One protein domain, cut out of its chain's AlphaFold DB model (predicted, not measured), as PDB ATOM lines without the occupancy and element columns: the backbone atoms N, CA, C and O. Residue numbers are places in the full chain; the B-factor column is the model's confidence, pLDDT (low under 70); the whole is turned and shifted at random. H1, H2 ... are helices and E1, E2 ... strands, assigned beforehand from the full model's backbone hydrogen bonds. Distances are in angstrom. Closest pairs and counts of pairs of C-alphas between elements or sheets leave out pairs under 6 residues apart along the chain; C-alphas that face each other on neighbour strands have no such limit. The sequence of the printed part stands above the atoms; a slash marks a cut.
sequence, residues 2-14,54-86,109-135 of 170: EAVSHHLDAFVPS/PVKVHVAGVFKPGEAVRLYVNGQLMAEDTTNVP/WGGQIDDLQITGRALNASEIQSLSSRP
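This is residues 2 to 14, 54 to 86 and 109 to 135 of the 170 residues of the protein "LamG domain-containing protein" of Anaerolineae bacterium (UniProt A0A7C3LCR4). Picture one twisted sheet of five antiparallel strands, with a single short helix, H1, packed over one face and no named element over the other face. H1 covers the part of the sheet made by E2 and E3, and the long strand E2 makes much of the length. The printed part has 73 residues, with five named strands and one named helix, in the order E1, E2, E3, E4, E5, H1 along the chain; across the sheet the order is E4, E3, E2, E1, E5, and the class is mostly strand. The whole is compact, with a radius of gyration of the C-alphas of 12.4 A, and its outline is elongated, spanning 37 by 21 by 19 A.

Start at C-alpha 5, at (33.116, 7.655, 43.360), where E1 begins; it holds residues 5 to 12, measures 20.3 A and bends by 51 degrees at residue 9. After the first cut, look for E2, residues 55 to 64, the longest strand at 29.2 A, which ends at C-alpha 64 at (24.660, 8.743, 41.353). E3 is residues 68 to 73, 16.6 A long, and E4 is residues 76 to 81, 15.1 A long. Past the second cut you find E5, residues 113 to 119, 17.2 A long. H1, residues 125 to 132, runs 10.5 A and ends at C-alpha 132, at (38.581, 14.446, 54.075).

Begin at the inner strand E2, antiparallel to E1 at 158 degrees; look at N 8 and O 59, 2.8 A apart and within hydrogen-bond range. On E1, find N 7 and O 117 of the edge strand E5, 2.9 A apart and within that range; these two strands are antiparallel at 169 degrees. E2 and E3 form a hairpin, antiparallel at 170 degrees, with N 62 and O 70 within range at 2.8 A. E3 and E4 form the next hairpin, at 153 degrees, with N 71 and O 79 within range at 2.9 A. E2, E3 and E4 are a meander, each strand the antiparallel neighbour of the one before. H1 is on the sheet at a height of 8.8 A, over E2 and, only just, over E3, on which 3 of its C-alphas fall. On the local plane it stands at 32 degrees to E2, only just slantwise to the strands. Its closest C-alphas to E2 are those of Ser 132 and His 58, 5.5 A apart. Every O i to N i+4 pair in H1 is within hydrogen-bond range. E1 and E4 are apart, as are E3 and E5.

The two C-alphas farthest apart are those of Pro 54 and Asn 84, at 37.2 A. Residues 15 to 53 are not printed, and C-alphas 14 and 54 are 8.1 A apart across that cut; residues 87 to 108 are not printed either, and C-alphas 86 and 109 are 27.2 A apart. Of the links that are printed whole, E2 to E3, E3 to E4 and E5 to H1 are tight. The mean pLDDT of the printed part is 77.6; look for values under 70 at residues 2 to 14, 54 and 135.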
ATOM      1  N   GLU A   2      27.254   0.242  38.279       27.92
ATOM      2  CA  GLU A   2      28.351   0.694  39.147       27.92
ATOM      3  C   GLU A   2      28.339   2.220  39.227       27.92
ATOM      4  O   GLU A   2      28.420   2.915  38.216       27.92
ATOM      5  N   ALA A   3      28.176   2.734  40.444       28.05
ATOM      6  CA  ALA A   3      28.393   4.134  40.762       28.05
ATOM      7  C   ALA A   3      29.879   4.292  41.080       28.05
ATOM      8  O   ALA A   3      30.371   3.607  41.969       28.05
ATOM      9  N   VAL A   4      30.593   5.154  40.355       32.78
ATOM     10  CA  VAL A   4      32.038   5.334  40.540       32.78
ATOM     11  C   VAL A   4      32.275   6.632  41.300       32.78
ATOM     12  O   VAL A   4      32.152   7.723  40.742       32.78
ATOM     13  N   SER A   5      32.593   6.524  42.590       33.47
ATOM     14  CA  SER A   5      33.116   7.655  43.360       33.47
ATOM     15  C   SER A   5      34.635   7.656  43.242       33.47
ATOM     16  O   SER A   5      35.258   6.642  43.550       33.47
ATOM     17  N   HIS A   6      35.228   8.777  42.834       40.47
ATOM     18  CA  HIS A   6      36.681   8.948  42.794       40.47
ATOM     19  C   HIS A   6      37.101   9.843  43.961       40.47
ATOM     20  O   HIS A   6      36.684  10.997  44.027       40.47
ATOM     21  N   HIS A   7      37.891   9.299  44.881       38.81
ATOM     22  CA  HIS A   7      38.525  10.009  45.990       38.81
ATOM     23  C   HIS A   7      39.980  10.278  45.622       38.81
ATOM     24  O   HIS A   7      40.703   9.337  45.286       38.81
ATOM     25  N   LEU A   8      40.398  11.539  45.664       43.75
ATOM     26  CA  LEU A   8      41.733  11.976  45.291       43.75
ATOM     27  C   LEU A   8      42.227  13.030  46.279       43.75
ATOM     28  O   LEU A   8      41.663  14.122  46.335       43.75
ATOM     29  N   ASP A   9      43.326  12.756  46.976       39.75
ATOM     30  CA  ASP A   9      44.072  13.825  47.627       39.75
ATOM     31  C   ASP A   9      45.058  14.403  46.615       39.75
ATOM     32  O   ASP A   9      46.006  13.737  46.197       39.75
ATOM     33  N   ALA A  10      44.810  15.636  46.180       41.62
ATOM     34  CA  ALA A  10      45.630  16.329  45.200       41.62
ATOM     35  C   ALA A  10      46.376  17.485  45.857       41.62
ATOM     36  O   ALA A  10      45.820  18.269  46.630       41.62
ATOM     37  N   PHE A  11      47.651  17.622  45.508       37.88
ATOM     38  CA  PHE A  11      48.417  18.794  45.882       37.88
ATOM     39  C   PHE A  11      48.258  19.915  44.832       37.88
ATOM     40  O   PHE A  11      48.753  19.772  43.714       37.88
ATOM     41  N   VAL A  12      47.570  21.019  45.171       44.31
ATOM     42  CA  VAL A  12      47.336  22.161  44.259       44.31
ATOM     43  C   VAL A  12      48.303  23.312  44.584       44.31
ATOM     44  O   VAL A  12      48.299  23.793  45.720       44.31
ATOM     45  N   PRO A  13      49.113  23.807  43.628       36.53
ATOM     46  CA  PRO A  13      49.939  24.991  43.852       36.53
ATOM     47  C   PRO A  13      49.053  26.232  44.027       36.53
ATOM     48  O   PRO A  13      48.215  26.533  43.178       36.53
ATOM     49  N   SER A  14      49.219  26.959  45.134       33.44
ATOM     50  CA  SER A  14      48.433  28.164  45.408       33.44
ATOM     51  C   SER A  14      48.864  29.316  44.497       33.44
ATOM     52  O   SER A  14      50.032  29.712  44.527       33.44
ATOM     53  N   PRO A  54      53.503  22.930  49.849       63.00
ATOM     54  CA  PRO A  54      52.364  22.219  49.339       63.00
ATOM     55  C   PRO A  54      51.134  22.167  50.271       63.00
ATOM     56  O   PRO A  54      51.172  21.490  51.290       63.00
ATOM     57  N   VAL A  55      50.014  22.816  49.923       71.56
ATOM     58  CA  VAL A  55      48.692  22.606  50.553       71.56
ATOM     59  C   VAL A  55      47.993  21.344  50.024       71.56
ATOM     60  O   VAL A  55      47.516  21.309  48.889       71.56
ATOM     61  N   LYS A  56      47.892  20.311  50.870       77.50
ATOM     62  CA  LYS A  56      47.094  19.103  50.597       77.50
ATOM     63  C   LYS A  56      45.610  19.474  50.476       77.50
ATOM     64  O   LYS A  56      45.068  20.129  51.364       77.50
ATOM     65  N   VAL A  57      44.959  19.035  49.400       83.38
ATOM     66  CA  VAL A  57      43.520  19.216  49.176       83.38
ATOM     67  C   VAL A  57      42.876  17.855  48.970       83.38
ATOM     68  O   VAL A  57      43.331  17.076  48.137       83.38
ATOM     69  N   HIS A  58      41.792  17.590  49.692       86.25
ATOM     70  CA  HIS A  58      40.973  16.404  49.467       86.25
ATOM     71  C   HIS A  58      39.886  16.717  48.434       86.25
ATOM     72  O   HIS A  58      39.101  17.649  48.624       86.25
ATOM     73  N   VAL A  59      39.785  15.916  47.377       89.81
ATOM     74  CA  VAL A  59      38.780  16.046  46.316       89.81
ATOM     75  C   VAL A  59      37.995  14.744  46.186       89.81
ATOM     76  O   VAL A  59      38.575  13.667  46.074       89.81
ATOM     77  N   ALA A  60      36.665  14.833  46.146       90.75
ATOM     78  CA  ALA A  60      35.812  13.681  45.862       90.75
ATOM     79  C   ALA A  60      34.776  14.000  44.783       90.75
ATOM     80  O   ALA A  60      34.012  14.958  44.902       90.75
ATOM     81  N   GLY A  61      34.732  13.174  43.741       91.62
ATOM     82  CA  GLY A  61      33.659  13.168  42.751       91.62
ATOM     83  C   GLY A  61      32.691  12.026  43.035       91.62
ATOM     84  O   GLY A  61      33.127  10.880  43.128       91.62
ATOM     85  N   VAL A  62      31.396  12.322  43.153       92.88
ATOM     86  CA  VAL A  62      30.335  11.331  43.377       92.88
ATOM     87  C   VAL A  62      29.381  11.327  42.197       92.88
ATOM     88  O   VAL A  62      28.767  12.346  41.885       92.88
ATOM     89  N   PHE A  63      29.217  10.161  41.583       92.25
ATOM     90  CA  PHE A  63      28.218   9.920  40.555       92.25
ATOM     91  C   PHE A  63      27.105   9.031  41.109       92.25
ATOM     92  O   PHE A  63      27.368   7.919  41.572       92.25
ATOM     93  N   LYS A  64      25.863   9.516  41.055       92.00
ATOM     94  CA  LYS A  64      24.660   8.743  41.353       92.00
ATOM     95  C   LYS A  64      23.819   8.635  40.071       92.00
ATOM     96  O   LYS A  64      23.284   9.657  39.637       92.00
ATOM     97  N   PRO A  65      23.729   7.433  39.464       90.69
ATOM     98  CA  PRO A  65      23.001   7.192  38.218       90.69
ATOM     99  C   PRO A  65      21.616   7.833  38.176       90.69
ATOM    100  O   PRO A  65      20.855   7.681  39.132       90.69
ATOM    101  N   GLY A  66      21.318   8.559  37.097       91.25
ATOM    102  CA  GLY A  66      20.009   9.178  36.867       91.25
ATOM    103  C   GLY A  66      19.625  10.300  37.840       91.25
ATOM    104  O   GLY A  66      18.541  10.862  37.714       91.25
ATOM    105  N   GLU A  67      20.478  10.635  38.816       93.25
ATOM    106  CA  GLU A  67      20.107  11.529  39.917       93.25
ATOM    107  C   GLU A  67      21.040  12.729  40.061       93.25
ATOM    108  O   GLU A  67      20.576  13.865  40.027       93.25
ATOM    109  N   ALA A  68      22.342  12.505  40.271       92.19
ATOM    110  CA  ALA A  68      23.255  13.601  40.587       92.19
ATOM    111  C   ALA A  68      24.722  13.299  40.270       92.19
ATOM    112  O   ALA A  68      25.215  12.189  40.489       92.19
ATOM    113  N   VAL A  69      25.451  14.342  39.879       93.44
ATOM    114  CA  VAL A  69      26.916  14.403  39.886       93.44
ATOM    115  C   VAL A  69      27.340  15.473  40.879       93.44
ATOM    116  O   VAL A  69      26.868  16.603  40.805       93.44
ATOM    117  N   ARG A  70      28.224  15.139  41.820       89.81
ATOM    118  CA  ARG A  70      28.668  16.056  42.878       89.81
ATOM    119  C   ARG A  70      30.183  16.118  42.959       89.81
ATOM    120  O   ARG A  70      30.850  15.094  42.836       89.81
ATOM    121  N   LEU A  71      30.703  17.307  43.235       90.69
ATOM    122  CA  LEU A  71      32.110  17.560  43.513       90.69
ATOM    123  C   LEU A  71      32.255  18.120  44.925       90.69
ATOM    124  O   LEU A  71      31.648  19.140  45.257       90.69
ATOM    125  N   TYR A  72      33.101  17.481  45.720       87.38
ATOM    126  CA  TYR A  72      33.444  17.906  47.066       87.38
ATOM    127  C   TYR A  72      34.917  18.291  47.149       87.38
ATOM    128  O   TYR A  72      35.769  17.600  46.590       87.38
ATOM    129  N   VAL A  73      35.216  19.355  47.892       88.31
ATOM    130  CA  VAL A  73      36.581  19.790  48.220       88.31
ATOM    131  C   VAL A  73      36.678  19.952  49.730       88.31
ATOM    132  O   VAL A  73      35.836  20.608  50.337       88.31
ATOM    133  N   ASN A  74      37.676  19.321  50.350       86.44
ATOM    134  CA  ASN A  74      37.875  19.300  51.804       86.44
ATOM    135  C   ASN A  74      36.592  18.931  52.576       86.44
ATOM    136  O   ASN A  74      36.231  19.556  53.572       86.44
ATOM    137  N   GLY A  75      35.855  17.943  52.057       86.00
ATOM    138  CA  GLY A  75      34.618  17.445  52.662       86.00
ATOM    139  C   GLY A  75      33.369  18.293  52.399       86.00
ATOM    140  O   GLY A  75      32.278  17.863  52.758       86.00
ATOM    141  N   GLN A  76      33.494  19.460  51.764       90.56
ATOM    142  CA  GLN A  76      32.378  20.371  51.488       90.56
ATOM    143  C   GLN A  76      31.884  20.231  50.049       90.56
ATOM    144  O   GLN A  76      32.695  20.094  49.135       90.56
ATOM    145  N   LEU A  77      30.565  20.284  49.836       88.88
ATOM    146  CA  LEU A  77      29.972  20.266  48.496       88.88
ATOM    147  C   LEU A  77      30.283  21.584  47.775       88.88
ATOM    148  O   LEU A  77      29.845  22.645  48.208       88.88
ATOM    149  N   MET A  78      31.021  21.506  46.669       90.19
ATOM    150  CA  MET A  78      31.426  22.672  45.875       90.19
ATOM    151  C   MET A  78      30.597  22.847  44.609       90.19
ATOM    152  O   MET A  78      30.382  23.973  44.166       90.19
ATOM    153  N   ALA A  79      30.155  21.744  44.007       89.00
ATOM    154  CA  ALA A  79      29.311  21.767  42.822       89.00
ATOM    155  C   ALA A  79      28.413  20.531  42.769       89.00
ATOM    156  O   ALA A  79      28.809  19.442  43.193       89.00
ATOM    157  N   GLU A  80      27.222  20.707  42.209       92.94
ATOM    158  CA  GLU A  80      26.256  19.649  41.949       92.94
ATOM    159  C   GLU A  80      25.573  19.906  40.602       92.94
ATOM    160  O   GLU A  80      25.272  21.050  40.263       92.94
ATOM    161  N   ASP A  81      25.334  18.832  39.853       93.00
ATOM    162  CA  ASP A  81      24.441  18.811  38.700       93.00
ATOM    163  C   ASP A  81      23.444  17.658  38.862       93.00
ATOM    164  O   ASP A  81      23.841  16.509  39.063       93.00
ATOM    165  N   THR A  82      22.153  17.973  38.791       94.81
ATOM    166  CA  THR A  82      21.039  17.014  38.864       94.81
ATOM    167  C   THR A  82      20.223  16.975  37.573       94.81
ATOM    168  O   THR A  82      19.155  16.366  37.527       94.81
ATOM    169  N   THR A  83      20.667  17.663  36.520       94.19
ATOM    170  CA  THR A  83      19.909  17.802  35.275       94.19
ATOM    171  C   THR A  83      20.469  16.866  34.215       94.19
ATOM    172  O   THR A  83      21.664  16.875  33.946       94.19
ATOM    173  N   ASN A  84      19.601  16.081  33.564       91.81
ATOM    174  CA  ASN A  84      19.984  15.154  32.488       91.81
ATOM    175  C   ASN A  84      21.152  14.220  32.866       91.81
ATOM    176  O   ASN A  84      22.016  13.925  32.038       91.81
ATOM    177  N   VAL A  85      21.190  13.771  34.123       90.44
ATOM    178  CA  VAL A  85      22.241  12.878  34.617       90.44
ATOM    179  C   VAL A  85      22.082  11.507  33.948       90.44
ATOM    180  O   VAL A  85      21.008  10.918  34.046       90.44
ATOM    181  N   PRO A  86      23.114  10.976  33.269       88.69
ATOM    182  CA  PRO A  86      23.036   9.655  32.652       88.69
ATOM    183  C   PRO A  86      22.834   8.535  33.683       88.69
ATOM    184  O   PRO A  86      23.291   8.636  34.822       88.69
ATOM    185  N   TRP A 109      49.203  15.582  35.106       77.44
ATOM    186  CA  TRP A 109      49.172  16.281  36.381       77.44
ATOM    187  C   TRP A 109      50.594  16.463  36.915       77.44
ATOM    188  O   TRP A 109      51.338  15.495  37.047       77.44
ATOM    189  N   GLY A 110      50.968  17.706  37.226       74.25
ATOM    190  CA  GLY A 110      52.293  18.049  37.759       74.25
ATOM    191  C   GLY A 110      52.408  17.999  39.287       74.25
ATOM    192  O   GLY A 110      53.464  18.335  39.817       74.25
ATOM    193  N   GLY A 111      51.335  17.642  40.000       75.81
ATOM    194  CA  GLY A 111      51.303  17.573  41.465       75.81
ATOM    195  C   GLY A 111      51.435  16.149  42.014       75.81
ATOM    196  O   GLY A 111      51.469  15.170  41.270       75.81
ATOM    197  N   GLN A 112      51.470  16.033  43.343       78.69
ATOM    198  CA  GLN A 112      51.409  14.742  44.034       78.69
ATOM    199  C   GLN A 112      49.952  14.299  44.211       78.69
ATOM    200  O   GLN A 112      49.056  15.138  44.356       78.69
ATOM    201  N   ILE A 113      49.738  12.984  44.171       79.12
ATOM    202  CA  ILE A 113      48.461  12.318  44.422       79.12
ATOM    203  C   ILE A 113      48.689  11.309  45.546       79.12
ATOM    204  O   ILE A 113      49.633  10.523  45.463       79.12
ATOM    205  N   ASP A 114      47.822  11.319  46.553       78.31
ATOM    206  CA  ASP A 114      47.845  10.369  47.669       78.31
ATOM    207  C   ASP A 114      46.439   9.797  47.937       78.31
ATOM    208  O   ASP A 114      45.441  10.327  47.441       78.31
ATOM    209  N   ASP A 115      46.378   8.682  48.675       81.06
ATOM    210  CA  ASP A 115      45.154   8.043  49.183       81.06
ATOM    211  C   ASP A 115      44.027   7.878  48.130       81.06
ATOM    212  O   ASP A 115      42.840   8.075  48.401       81.06
ATOM    213  N   LEU A 116      44.379   7.486  46.897       83.19
ATOM    214  CA  LEU A 116      43.395   7.252  45.834       83.19
ATOM    215  C   LEU A 116      42.457   6.092  46.201       83.19
ATOM    216  O   LEU A 116      42.899   4.962  46.421       83.19
ATOM    217  N   GLN A 117      41.149   6.346  46.163       84.69
ATOM    218  CA  GLN A 117      40.130   5.315  46.342       84.69
ATOM    219  C   GLN A 117      39.037   5.424  45.275       84.69
ATOM    220  O   GLN A 117      38.543   6.507  44.964       84.69
ATOM    221  N   ILE A 118      38.638   4.269  44.741       86.44
ATOM    222  CA  ILE A 118      37.469   4.123  43.875       86.44
ATOM    223  C   ILE A 118      36.467   3.243  44.609       86.44
ATOM    224  O   ILE A 118      36.828   2.172  45.099       86.44
ATOM    225  N   THR A 119      35.219   3.689  44.704       83.56
ATOM    226  CA  THR A 119      34.150   2.900  45.333       83.56
ATOM    227  C   THR A 119      33.046   2.604  44.327       83.56
ATOM    228  O   THR A 119      32.797   3.416  43.441       83.56
ATOM    229  N   GLY A 120      32.399   1.441  44.473       84.00
ATOM    230  CA  GLY A 120      31.300   0.981  43.610       84.00
ATOM    231  C   GLY A 120      29.913   1.500  44.011       84.00
ATOM    232  O   GLY A 120      28.901   1.000  43.521       84.00
ATOM    233  N   ARG A 121      29.848   2.469  44.935       87.00
ATOM    234  CA  ARG A 121      28.606   3.112  45.385       87.00
ATOM    235  C   ARG A 121      28.792   4.621  45.515       87.00
ATOM    236  O   ARG A 121      29.888   5.094  45.790       87.00
ATOM    237  N   ALA A 122      27.701   5.373  45.407       90.38
ATOM    238  CA  ALA A 122      27.714   6.789  45.752       90.38
ATOM    239  C   ALA A 122      27.905   6.955  47.271       90.38
ATOM    240  O   ALA A 122      27.117   6.428  48.062       90.38
ATOM    241  N   LEU A 123      28.959   7.668  47.675       89.69
ATOM    242  CA  LEU A 123      29.172   8.057  49.070       89.69
ATOM    243  C   LEU A 123      28.258   9.231  49.435       89.69
ATOM    244  O   LEU A 123      27.965  10.090  48.598       89.69
ATOM    245  N   ASN A 124      27.812   9.279  50.688       91.06
ATOM    246  CA  ASN A 124      27.058  10.417  51.207       91.06
ATOM    247  C   ASN A 124      27.995  11.511  51.763       91.06
ATOM    248  O   ASN A 124      29.184  11.281  51.982       91.06
ATOM    249  N   ALA A 125      27.456  12.706  52.024       90.06
ATOM    250  CA  ALA A 125      28.246  13.857  52.475       90.06
ATOM    251  C   ALA A 125      29.027  13.598  53.780       90.06
ATOM    252  O   ALA A 125      30.177  14.011  53.894       90.06
ATOM    253  N   SER A 126      28.443  12.871  54.739       92.88
ATOM    254  CA  SER A 126      29.102  12.574  56.022       92.88
ATOM    255  C   SER A 126      30.286  11.613  55.873       92.88
ATOM    256  O   SER A 126      31.313  11.765  56.538       92.88
ATOM    257  N   GLU A 127      30.186  10.655  54.948       88.06
ATOM    258  CA  GLU A 127      31.277   9.734  54.625       88.06
ATOM    259  C   GLU A 127      32.438  10.487  53.978       88.06
ATOM    260  O   GLU A 127      33.590  10.303  54.364       88.06
ATOM    261  N   ILE A 128      32.137  11.394  53.049       89.94
ATOM    262  CA  ILE A 128      33.136  12.221  52.362       89.94
ATOM    263  C   ILE A 128      33.818  13.178  53.340       89.94
ATOM    264  O   ILE A 128      35.036  13.337  53.301       89.94
ATOM    265  N   GLN A 129      33.056  13.783  54.250       88.88
ATOM    266  CA  GLN A 129      33.613  14.626  55.300       88.88
ATOM    267  C   GLN A 129      34.575  13.832  56.194       88.88
ATOM    268  O   GLN A 129      35.686  14.291  56.463       88.88
ATOM    269  N   SER A 130      34.193  12.614  56.581       87.81
ATOM    270  CA  SER A 130      35.050  11.724  57.371       87.81
ATOM    271  C   SER A 130      36.343  11.382  56.628       87.81
ATOM    272  O   SER A 130      37.426  11.467  57.205       87.81
ATOM    273  N   LEU A 131      36.254  11.068  55.332       85.44
ATOM    274  CA  LEU A 131      37.417  10.794  54.488       85.44
ATOM    275  C   LEU A 131      38.347  12.007  54.365       85.44
ATOM    276  O   LEU A 131      39.552  11.857  54.542       85.44
ATOM    277  N   SER A 132      37.794  13.211  54.198       82.31
ATOM    278  CA  SER A 132      38.581  14.446  54.075       82.31
ATOM    279  C   SER A 132      39.405  14.803  55.312       82.31
ATOM    280  O   SER A 132      40.381  15.542  55.222       82.31
ATOM    281  N   SER A 133      39.017  14.271  56.472       83.94
ATOM    282  CA  SER A 133      39.704  14.488  57.745       83.94
ATOM    283  C   SER A 133      40.779  13.440  58.042       83.94
ATOM    284  O   SER A 133      41.422  13.496  59.093       83.94
ATOM    285  N   ARG A 134      40.981  12.466  57.144       78.38
ATOM    286  CA  ARG A 134      41.959  11.404  57.364       78.38
ATOM    287  C   ARG A 134      43.377  11.976  57.335       78.38
ATOM    288  O   ARG A 134      43.750  12.662  56.380       78.38
ATOM    289  N   PRO A 135      44.199  11.680  58.353       67.44
ATOM    290  CA  PRO A 135      45.607  12.020  58.299       67.44
ATOM    291  C   PRO A 135      46.273  11.232  57.169       67.44
ATOM    292  O   PRO A 135      45.945  10.064  56.948       67.44
TER     293      PRO A 135